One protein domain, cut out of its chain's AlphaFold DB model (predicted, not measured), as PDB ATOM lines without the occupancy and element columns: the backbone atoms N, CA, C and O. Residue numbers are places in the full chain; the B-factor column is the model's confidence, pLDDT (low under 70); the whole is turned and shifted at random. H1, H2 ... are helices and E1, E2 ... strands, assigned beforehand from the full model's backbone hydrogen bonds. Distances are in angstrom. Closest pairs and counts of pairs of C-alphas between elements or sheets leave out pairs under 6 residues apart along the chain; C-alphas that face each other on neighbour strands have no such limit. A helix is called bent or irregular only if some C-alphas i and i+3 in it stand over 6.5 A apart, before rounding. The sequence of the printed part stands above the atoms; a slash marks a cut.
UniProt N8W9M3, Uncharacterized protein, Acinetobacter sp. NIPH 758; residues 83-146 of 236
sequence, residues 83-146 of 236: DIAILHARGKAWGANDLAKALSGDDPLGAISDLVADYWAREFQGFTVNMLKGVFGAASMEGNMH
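Overview. This is residues 83 to 146 of the 236 residues of an uncharacterized protein of Acinetobacter sp. NIPH 758 (UniProt N8W9M3). The model is a long, narrow shape folded back on itself: a thin extended stretch, residues 83 to 97 with the short strand E1 at its outset, runs to the small helix H1 at one end, and the long helix H2 then runs back and makes most of the length. The two limbs spread apart like a narrow V, with H1 at the closed end; at the open end the last residues run on past H2, and residues 138 to 143 stick out there. The printed part has 64 residues, with one named strand and two named helices in the order E1, H1, H2; E1 pairs with no named strand, and the class is mostly helix. The whole is extended, a rod spanning 62 by 24 by 13 A, with a radius of gyration of the C-alphas of 19.8 A.

Along the chain. E1 is residues 83 to 86, and C-alpha 83 lies at (-31.133, 56.077, -0.773). H1 is residues 98 to 104, 10.1 A from first to last C-alpha, and C-alpha 98 lies at (-15.679, 12.925, 18.378). H2 is residues 108 to 136, 41.9 A from first to last C-alpha, and ends with C-alpha 136 at (-15.774, 59.473, 6.724). H2 has a kink of 38 degrees near residue 115. It is only just irregular: C-alphas 114 and 117 are 6.7 A apart, and its line is a rough one.

Arrangement. E1 is apart from H1 and also apart from H2. H1 and H2 are close but not clearly touching, with 2 pairs of C-alphas within 8 A. Their closest C-alphas are those of Lys 101 and Pro 108, 6.5 A apart. The lines of H1 and H2 are about perpendicular, at 75 degrees. Residues 128 to 135, which belong to H2, stand free. In H1 each O i to N i+4 pair is within hydrogen-bond range; in H2 it is 22 of 25.

Size, cuts and confidence. The two C-alphas farthest apart are those of Ala 102 and Gly 143, at 62.2 A, while the C-alphas of Asp 83 and His 146, the first and last printed residues, are 25.0 A apart. The link from E1 to H1 is long, with 11 residues, and the link from H1 to H2 is tight, with 3 residues. The printed part has no cut. The mean pLDDT of the printed part is 80.0, and residues 142 to 143 are under 70.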
ATOM      1  N   ASP A  83     -32.171  56.656  -1.621       80.56
ATOM      2  CA  ASP A  83     -31.133  56.077  -0.773       80.56
ATOM      3  C   ASP A  83     -30.909  54.608  -1.131       80.56
ATOM      4  O   ASP A  83     -31.817  53.924  -1.610       80.56
ATOM      5  N   ILE A  84     -29.682  54.120  -0.931       81.25
ATOM      6  CA  ILE A  84     -29.290  52.739  -1.236       81.25
ATOM      7  C   ILE A  84     -28.714  52.093   0.025       81.25
ATOM      8  O   ILE A  84     -27.686  52.532   0.538       81.25
ATOM      9  N   ALA A  85     -29.340  51.012   0.484       79.38
ATOM     10  CA  ALA A  85     -28.820  50.144   1.536       79.38
ATOM     11  C   ALA A  85     -28.215  48.865   0.936       79.38
ATOM     12  O   ALA A  85     -28.693  48.375  -0.084       79.38
ATOM     13  N   ILE A  86     -27.176  48.308   1.572       80.81
ATOM     14  CA  ILE A  86     -26.470  47.095   1.115       80.81
ATOM     15  C   ILE A  86     -26.629  45.969   2.144       80.81
ATOM     16  O   ILE A  86     -26.376  46.164   3.336       80.81
ATOM     17  N   LEU A  87     -26.974  44.768   1.671       79.69
ATOM     18  CA  LEU A  87     -27.031  43.558   2.494       79.69
ATOM     19  C   LEU A  87     -25.619  43.014   2.766       79.69
ATOM     20  O   LEU A  87     -24.848  42.759   1.841       79.69
ATOM     21  N   HIS A  88     -25.306  42.750   4.035       79.38
ATOM     22  CA  HIS A  88     -24.043  42.139   4.444       79.38
ATOM     23  C   HIS A  88     -24.259  40.710   4.946       79.38
ATOM     24  O   HIS A  88     -24.711  40.497   6.066       79.38
ATOM     25  N   ALA A  89     -23.903  39.723   4.122       80.19
ATOM     26  CA  ALA A  89     -23.967  38.306   4.477       80.19
ATOM     27  C   ALA A  89     -22.561  37.754   4.774       80.19
ATOM     28  O   ALA A  89     -21.672  37.793   3.919       80.19
ATOM     29  N   ARG A  90     -22.342  37.235   5.988       80.81
ATOM     30  CA  ARG A  90     -21.080  36.617   6.430       80.81
ATOM     31  C   ARG A  90     -21.363  35.333   7.202       80.81
ATOM     32  O   ARG A  90     -22.384  35.219   7.868       80.81
ATOM     33  N   GLY A  91     -20.436  34.383   7.127       86.12
ATOM     34  CA  GLY A  91     -20.526  33.114   7.839       86.12
ATOM     35  C   GLY A  91     -19.159  32.655   8.324       86.12
ATOM     36  O   GLY A  91     -18.138  32.937   7.695       86.12
ATOM     37  N   LYS A  92     -19.154  31.942   9.449       86.12
ATOM     38  CA  LYS A  92     -17.986  31.255   9.998       86.12
ATOM     39  C   LYS A  92     -18.421  29.898  10.533       86.12
ATOM     40  O   LYS A  92     -19.505  29.784  11.097       86.12
ATOM     41  N   ALA A  93     -17.583  28.889  10.325       85.56
ATOM     42  CA  ALA A  93     -17.842  27.524  10.754       85.56
ATOM     43  C   ALA A  93     -16.732  27.044  11.691       85.56
ATOM     44  O   ALA A  93     -15.558  27.367  11.498       85.56
ATOM     45  N   TRP A  94     -17.128  26.253  12.682       84.00
ATOM     46  CA  TRP A  94     -16.240  25.570  13.617       84.00
ATOM     47  C   TRP A  94     -16.626  24.094  13.664       84.00
ATOM     48  O   TRP A  94     -17.788  23.750  13.453       84.00
ATOM     49  N   GLY A  95     -15.657  23.222  13.928       82.88
ATOM     50  CA  GLY A  95     -15.875  21.783  14.014       82.88
ATOM     51  C   GLY A  95     -15.030  21.167  15.119       82.88
ATOM     52  O   GLY A  95     -13.984  21.706  15.482       82.88
ATOM     53  N   ALA A  96     -15.490  20.033  15.636       79.94
ATOM     54  CA  ALA A  96     -14.774  19.231  16.616       79.94
ATOM     55  C   ALA A  96     -14.841  17.751  16.222       79.94
ATOM     56  O   ALA A  96     -15.808  17.314  15.597       79.94
ATOM     57  N   ASN A  97     -13.802  16.991  16.570       83.31
ATOM     58  CA  ASN A  97     -13.746  15.550  16.340       83.31
ATOM     59  C   ASN A  97     -14.299  14.801  17.562       83.31
ATOM     60  O   ASN A  97     -13.954  15.131  18.696       83.31
ATOM     61  N   ASP A  98     -15.096  13.763  17.327       75.69
ATOM     62  CA  ASP A  98     -15.679  12.925  18.378       75.69
ATOM     63  C   ASP A  98     -14.608  12.147  19.167       75.69
ATOM     64  O   ASP A  98     -14.665  12.053  20.392       75.69
ATOM     65  N   LEU A  99     -13.531  11.703  18.501       76.75
ATOM     66  CA  LEU A  99     -12.407  11.054  19.190       76.75
ATOM     67  C   LEU A  99     -11.675  12.020  20.138       76.75
ATOM     68  O   LEU A  99     -11.140  11.596  21.161       76.75
ATOM     69  N   ALA A 100     -11.669  13.319  19.817       71.25
ATOM     70  CA  ALA A 100     -11.053  14.322  20.678       71.25
ATOM     71  C   ALA A 100     -11.827  14.464  21.993       71.25
ATOM     72  O   ALA A 100     -11.190  14.520  23.035       71.25
ATOM     73  N   LYS A 101     -13.166  14.415  21.956       75.25
ATOM     74  CA  LYS A 101     -14.030  14.436  23.150       75.25
ATOM     75  C   LYS A 101     -13.813  13.213  24.045       75.25
ATOM     76  O   LYS A 101     -13.717  13.342  25.263       75.25
ATOM     77  N   ALA A 102     -13.697  12.027  23.445       70.50
ATOM     78  CA  ALA A 102     -13.459  10.788  24.185       70.50
ATOM     79  C   ALA A 102     -12.092  10.769  24.893       70.50
ATOM     80  O   ALA A 102     -11.968  10.189  25.970       70.50
ATOM     81  N   LEU A 103     -11.074  11.402  24.296       74.62
ATOM     82  CA  LEU A 103      -9.718  11.445  24.845       74.62
ATOM     83  C   LEU A 103      -9.501  12.605  25.831       74.62
ATOM     84  O   LEU A 103      -8.752  12.441  26.789       74.62
ATOM     85  N   SER A 104     -10.132  13.763  25.608       72.56
ATOM     86  CA  SER A 104      -9.986  14.942  26.474       72.56
ATOM     87  C   SER A 104     -10.846  14.873  27.734       72.56
ATOM     88  O   SER A 104     -10.540  15.552  28.708       72.56
ATOM     89  N   GLY A 105     -11.920  14.075  27.740       72.62
ATOM     90  CA  GLY A 105     -12.833  13.982  28.885       72.62
ATOM     91  C   GLY A 105     -13.690  15.236  29.115       72.62
ATOM     92  O   GLY A 105     -14.366  15.320  30.135       72.62
ATOM     93  N   ASP A 106     -13.686  16.181  28.171       75.25
ATOM     94  CA  ASP A 106     -14.494  17.409  28.174       75.25
ATOM     95  C   ASP A 106     -15.106  17.650  26.784       75.25
ATOM     96  O   ASP A 106     -14.604  17.117  25.792       75.25
ATOM     97  N   ASP A 107     -16.200  18.414  26.699       81.00
ATOM     98  CA  ASP A 107     -16.959  18.623  25.460       81.00
ATOM     99  C   ASP A 107     -16.490  19.863  24.668       81.00
ATOM    100  O   ASP A 107     -16.928  20.987  24.949       81.00
ATOM    101  N   PRO A 108     -15.664  19.698  23.613       78.00
ATOM    102  CA  PRO A 108     -15.185  20.824  22.816       78.00
ATOM    103  C   PRO A 108     -16.311  21.570  22.085       78.00
ATOM    104  O   PRO A 108     -16.168  22.763  21.823       78.00
ATOM    105  N   LEU A 109     -17.435  20.917  21.757       79.12
ATOM    106  CA  LEU A 109     -18.566  21.594  21.107       79.12
ATOM    107  C   LEU A 109     -19.314  22.507  22.082       79.12
ATOM    108  O   LEU A 109     -19.722  23.601  21.686       79.12
ATOM    109  N   GLY A 110     -19.437  22.094  23.347       80.88
ATOM    110  CA  GLY A 110     -19.998  22.926  24.414       80.88
ATOM    111  C   GLY A 110     -19.186  24.207  24.600       80.88
ATOM    112  O   GLY A 110     -19.731  25.307  24.511       80.88
ATOM    113  N   ALA A 111     -17.862  24.069  24.703       80.31
ATOM    114  CA  ALA A 111     -16.941  25.200  24.796       80.31
ATOM    115  C   ALA A 111     -17.043  26.167  23.602       80.31
ATOM    116  O   ALA A 111     -17.026  27.384  23.780       80.31
ATOM    117  N   ILE A 112     -17.170  25.646  22.375       81.62
ATOM    118  CA  ILE A 112     -17.354  26.483  21.181       81.62
ATOM    119  C   ILE A 112     -18.680  27.247  21.262       81.62
ATOM    120  O   ILE A 112     -18.695  28.446  20.986       81.62
ATOM    121  N   SER A 113     -19.773  26.584  21.662       79.25
ATOM    122  CA  SER A 113     -21.106  27.198  21.718       79.25
ATOM    123  C   SER A 113     -21.166  28.415  22.649       79.25
ATOM    124  O   SER A 113     -21.714  29.448  22.263       79.25
ATOM    125  N   ASP A 114     -20.482  28.351  23.795       83.38
ATOM    126  CA  ASP A 114     -20.402  29.453  24.761       83.38
ATOM    127  C   ASP A 114     -19.596  30.656  24.247       83.38
ATOM    128  O   ASP A 114     -19.776  31.782  24.716       83.38
ATOM    129  N   LEU A 115     -18.694  30.443  23.283       82.69
ATOM    130  CA  LEU A 115     -17.803  31.473  22.742       82.69
ATOM    131  C   LEU A 115     -18.340  32.133  21.463       82.69
ATOM    132  O   LEU A 115     -17.885  33.222  21.098       82.69
ATOM    133  N   VAL A 116     -19.296  31.501  20.769       85.31
ATOM    134  CA  VAL A 116     -19.830  31.997  19.486       85.31
ATOM    135  C   VAL A 116     -20.581  33.320  19.647       85.31
ATOM    136  O   VAL A 116     -20.436  34.203  18.800       85.31
ATOM    137  N   ALA A 117     -21.351  33.490  20.725       81.50
ATOM    138  CA  ALA A 117     -22.115  34.719  20.956       81.50
ATOM    139  C   ALA A 117     -21.191  35.944  21.089       81.50
ATOM    140  O   ALA A 117     -21.339  36.929  20.363       81.50
ATOM    141  N   ASP A 118     -20.169  35.839  21.944       81.94
ATOM    142  CA  ASP A 118     -19.181  36.901  22.151       81.94
ATOM    143  C   ASP A 118     -18.328  37.150  20.894       81.94
ATOM    144  O   ASP A 118     -17.873  38.269  20.654       81.94
ATOM    145  N   TYR A 119     -18.100  36.118  20.074       85.38
ATOM    146  CA  TYR A 119     -17.410  36.258  18.791       85.38
ATOM    147  C   TYR A 119     -18.170  37.171  17.825       85.38
ATOM    148  O   TYR A 119     -17.583  38.113  17.291       85.38
ATOM    149  N   TRP A 120     -19.467  36.932  17.629       85.31
ATOM    150  CA  TRP A 120     -20.269  37.736  16.707       85.31
ATOM    151  C   TRP A 120     -20.434  39.181  17.170       85.31
ATOM    152  O   TRP A 120     -20.373  40.085  16.340       85.31
ATOM    153  N   ALA A 121     -20.551  39.425  18.479       83.44
ATOM    154  CA  ALA A 121     -20.598  40.787  19.015       83.44
ATOM    155  C   ALA A 121     -19.365  41.621  18.604       83.44
ATOM    156  O   ALA A 121     -19.505  42.777  18.197       83.44
ATOM    157  N   ARG A 122     -18.168  41.014  18.624       83.75
ATOM    158  CA  ARG A 122     -16.922  41.664  18.179       83.75
ATOM    159  C   ARG A 122     -16.882  41.902  16.675       83.75
ATOM    160  O   ARG A 122     -16.470  42.975  16.237       83.75
ATOM    161  N   GLU A 123     -17.331  40.934  15.883       86.12
ATOM    162  CA  GLU A 123     -17.391  41.079  14.423       86.12
ATOM    163  C   GLU A 123     -18.342  42.211  14.005       86.12
ATOM    164  O   GLU A 123     -17.965  43.052  13.187       86.12
ATOM    165  N   PHE A 124     -19.537  42.302  14.603       83.50
ATOM    166  CA  PHE A 124     -20.497  43.375  14.298       83.50
ATOM    167  C   PHE A 124     -19.974  44.760  14.669       83.50
ATOM    168  O   PHE A 124     -20.174  45.737  13.939       83.50
ATOM    169  N   GLN A 125     -19.232  44.856  15.764       83.06
ATOM    170  CA  GLN A 125     -18.562  46.094  16.106       83.06
ATOM    171  C   GLN A 125     -17.461  46.460  15.104       83.06
ATOM    172  O   GLN A 125     -17.411  47.604  14.648       83.06
ATOM    173  N   GLY A 126     -16.577  45.520  14.751       83.88
ATOM    174  CA  GLY A 126     -15.510  45.768  13.776       83.88
ATOM    175  C   GLY A 126     -16.072  46.194  12.421       83.88
ATOM    176  O   GLY A 126     -15.558  47.105  11.771       83.88
ATOM    177  N   PHE A 127     -17.191  45.591  12.037       83.62
ATOM    178  CA  PHE A 127     -17.961  45.973  10.870       83.62
ATOM    179  C   PHE A 127     -18.473  47.416  10.947       83.62
ATOM    180  O   PHE A 127     -18.189  48.204  10.045       83.62
ATOM    181  N   THR A 128     -19.124  47.789  12.050       83.38
ATOM    182  CA  THR A 128     -19.619  49.155  12.285       83.38
ATOM    183  C   THR A 128     -18.492  50.184  12.168       83.38
ATOM    184  O   THR A 128     -18.618  51.186  11.468       83.38
ATOM    185  N   VAL A 129     -17.338  49.913  12.785       84.94
ATOM    186  CA  VAL A 129     -16.165  50.796  12.707       84.94
ATOM    187  C   VAL A 129     -15.646  50.917  11.270       84.94
ATOM    188  O   VAL A 129     -15.287  52.009  10.835       84.94
ATOM    189  N   ASN A 130     -15.606  49.822  10.511       86.00
ATOM    190  CA  ASN A 130     -15.142  49.847   9.122       86.00
ATOM    191  C   ASN A 130     -16.115  50.574   8.186       86.00
ATOM    192  O   ASN A 130     -15.665  51.289   7.293       86.00
ATOM    193  N   MET A 131     -17.424  50.453   8.415       84.44
ATOM    194  CA  MET A 131     -18.428  51.244   7.702       84.44
ATOM    195  C   MET A 131     -18.235  52.736   7.954       84.44
ATOM    196  O   MET A 131     -18.149  53.508   7.005       84.44
ATOM    197  N   LEU A 132     -18.085  53.132   9.223       82.19
ATOM    198  CA  LEU A 132     -17.854  54.528   9.594       82.19
ATOM    199  C   LEU A 132     -16.567  55.077   8.966       82.19
ATOM    200  O   LEU A 132     -16.579  56.182   8.433       82.19
ATOM    201  N   LYS A 133     -15.479  54.297   8.941       83.38
ATOM    202  CA  LYS A 133     -14.247  54.679   8.224       83.38
ATOM    203  C   LYS A 133     -14.490  54.933   6.737       83.38
ATOM    204  O   LYS A 133     -13.927  55.874   6.191       83.38
ATOM    205  N   GLY A 134     -15.302  54.100   6.089       81.44
ATOM    206  CA  GLY A 134     -15.668  54.286   4.686       81.44
ATOM    207  C   GLY A 134     -16.464  55.572   4.460       81.44
ATOM    208  O   GLY A 134     -16.126  56.345   3.570       81.44
ATOM    209  N   VAL A 135     -17.474  55.829   5.299       82.50
ATOM    210  CA  VAL A 135     -18.317  57.037   5.224       82.50
ATOM    211  C   VAL A 135     -17.488  58.303   5.425       82.50
ATOM    212  O   VAL A 135     -17.592  59.240   4.642       82.50
ATOM    213  N   PHE A 136     -16.625  58.321   6.439       79.81
ATOM    214  CA  PHE A 136     -15.774  59.473   6.724       79.81
ATOM    215  C   PHE A 136     -14.619  59.657   5.732       79.81
ATOM    216  O   PHE A 136     -14.080  60.751   5.631       79.81
ATOM    217  N   GLY A 137     -14.256  58.617   4.977       78.94
ATOM    218  CA  GLY A 137     -13.300  58.716   3.874       78.94
ATOM    219  C   GLY A 137     -13.906  59.221   2.559       78.94
ATOM    220  O   GLY A 137     -13.174  59.393   1.586       78.94
ATOM    221  N   ALA A 138     -15.225  59.426   2.486       81.56
ATOM    222  CA  ALA A 138     -15.883  59.925   1.284       81.56
ATOM    223  C   ALA A 138     -15.701  61.445   1.133       81.56
ATOM    224  O   ALA A 138     -15.900  62.202   2.081       81.56
ATOM    225  N   ALA A 139     -15.419  61.907  -0.090       75.69
ATOM    226  CA  ALA A 139     -15.213  63.330  -0.397       75.69
ATOM    227  C   ALA A 139     -16.425  64.220  -0.048       75.69
ATOM    228  O   ALA A 139     -16.275  65.405   0.231       75.69
ATOM    229  N   SER A 140     -17.636  63.654  -0.008       77.25
ATOM    230  CA  SER A 140     -18.853  64.367   0.400       77.25
ATOM    231  C   SER A 140     -18.868  64.781   1.878       77.25
ATOM    232  O   SER A 140     -19.670  65.632   2.251       77.25
ATOM    233  N   MET A 141     -18.007  64.198   2.720       71.69
ATOM    234  CA  MET A 141     -17.952  64.456   4.165       71.69
ATOM    235  C   MET A 141     -16.810  65.391   4.581       71.69
ATOM    236  O   MET A 141     -16.740  65.774   5.748       71.69
ATOM    237  N   GLU A 142     -15.947  65.801   3.649       68.62
ATOM    238  CA  GLU A 142     -14.732  66.576   3.938       68.62
ATOM    239  C   GLU A 142     -15.031  67.920   4.633       68.62
ATOM    240  O   GLU A 142     -14.325  68.316   5.559       68.62
ATOM    241  N   GLY A 143     -16.132  68.590   4.272       69.25
ATOM    242  CA  GLY A 143     -16.544  69.854   4.903       69.25
ATOM    243  C   GLY A 143     -17.121  69.701   6.319       69.25
ATOM    244  O   GLY A 143     -16.915  70.568   7.171       69.25
ATOM    245  N   ASN A 144     -17.794  68.578   6.586       71.00
ATOM    246  CA  ASN A 144     -18.522  68.322   7.836       71.00
ATOM    247  C   ASN A 144     -17.670  67.593   8.886       71.00
ATOM    248  O   ASN A 144     -18.085  67.445  10.034       71.00
ATOM    249  N   MET A 145     -16.477  67.133   8.507       76.50
ATOM    250  CA  MET A 145     -15.531  66.484   9.403       76.50
ATOM    251  C   MET A 145     -14.598  67.511  10.057       76.50
ATOM    252  O   MET A 145     -14.086  68.432   9.417       76.50
ATOM    253  N   HIS A 146     -14.350  67.348  11.355       73.75
ATOM    254  CA  HIS A 146     -13.288  68.055  12.065       73.75
ATOM    255  C   HIS A 146     -12.154  67.072  12.379       73.75
ATOM    256  O   HIS A 146     -12.205  66.360  13.383       73.75
TER     257      HIS A 146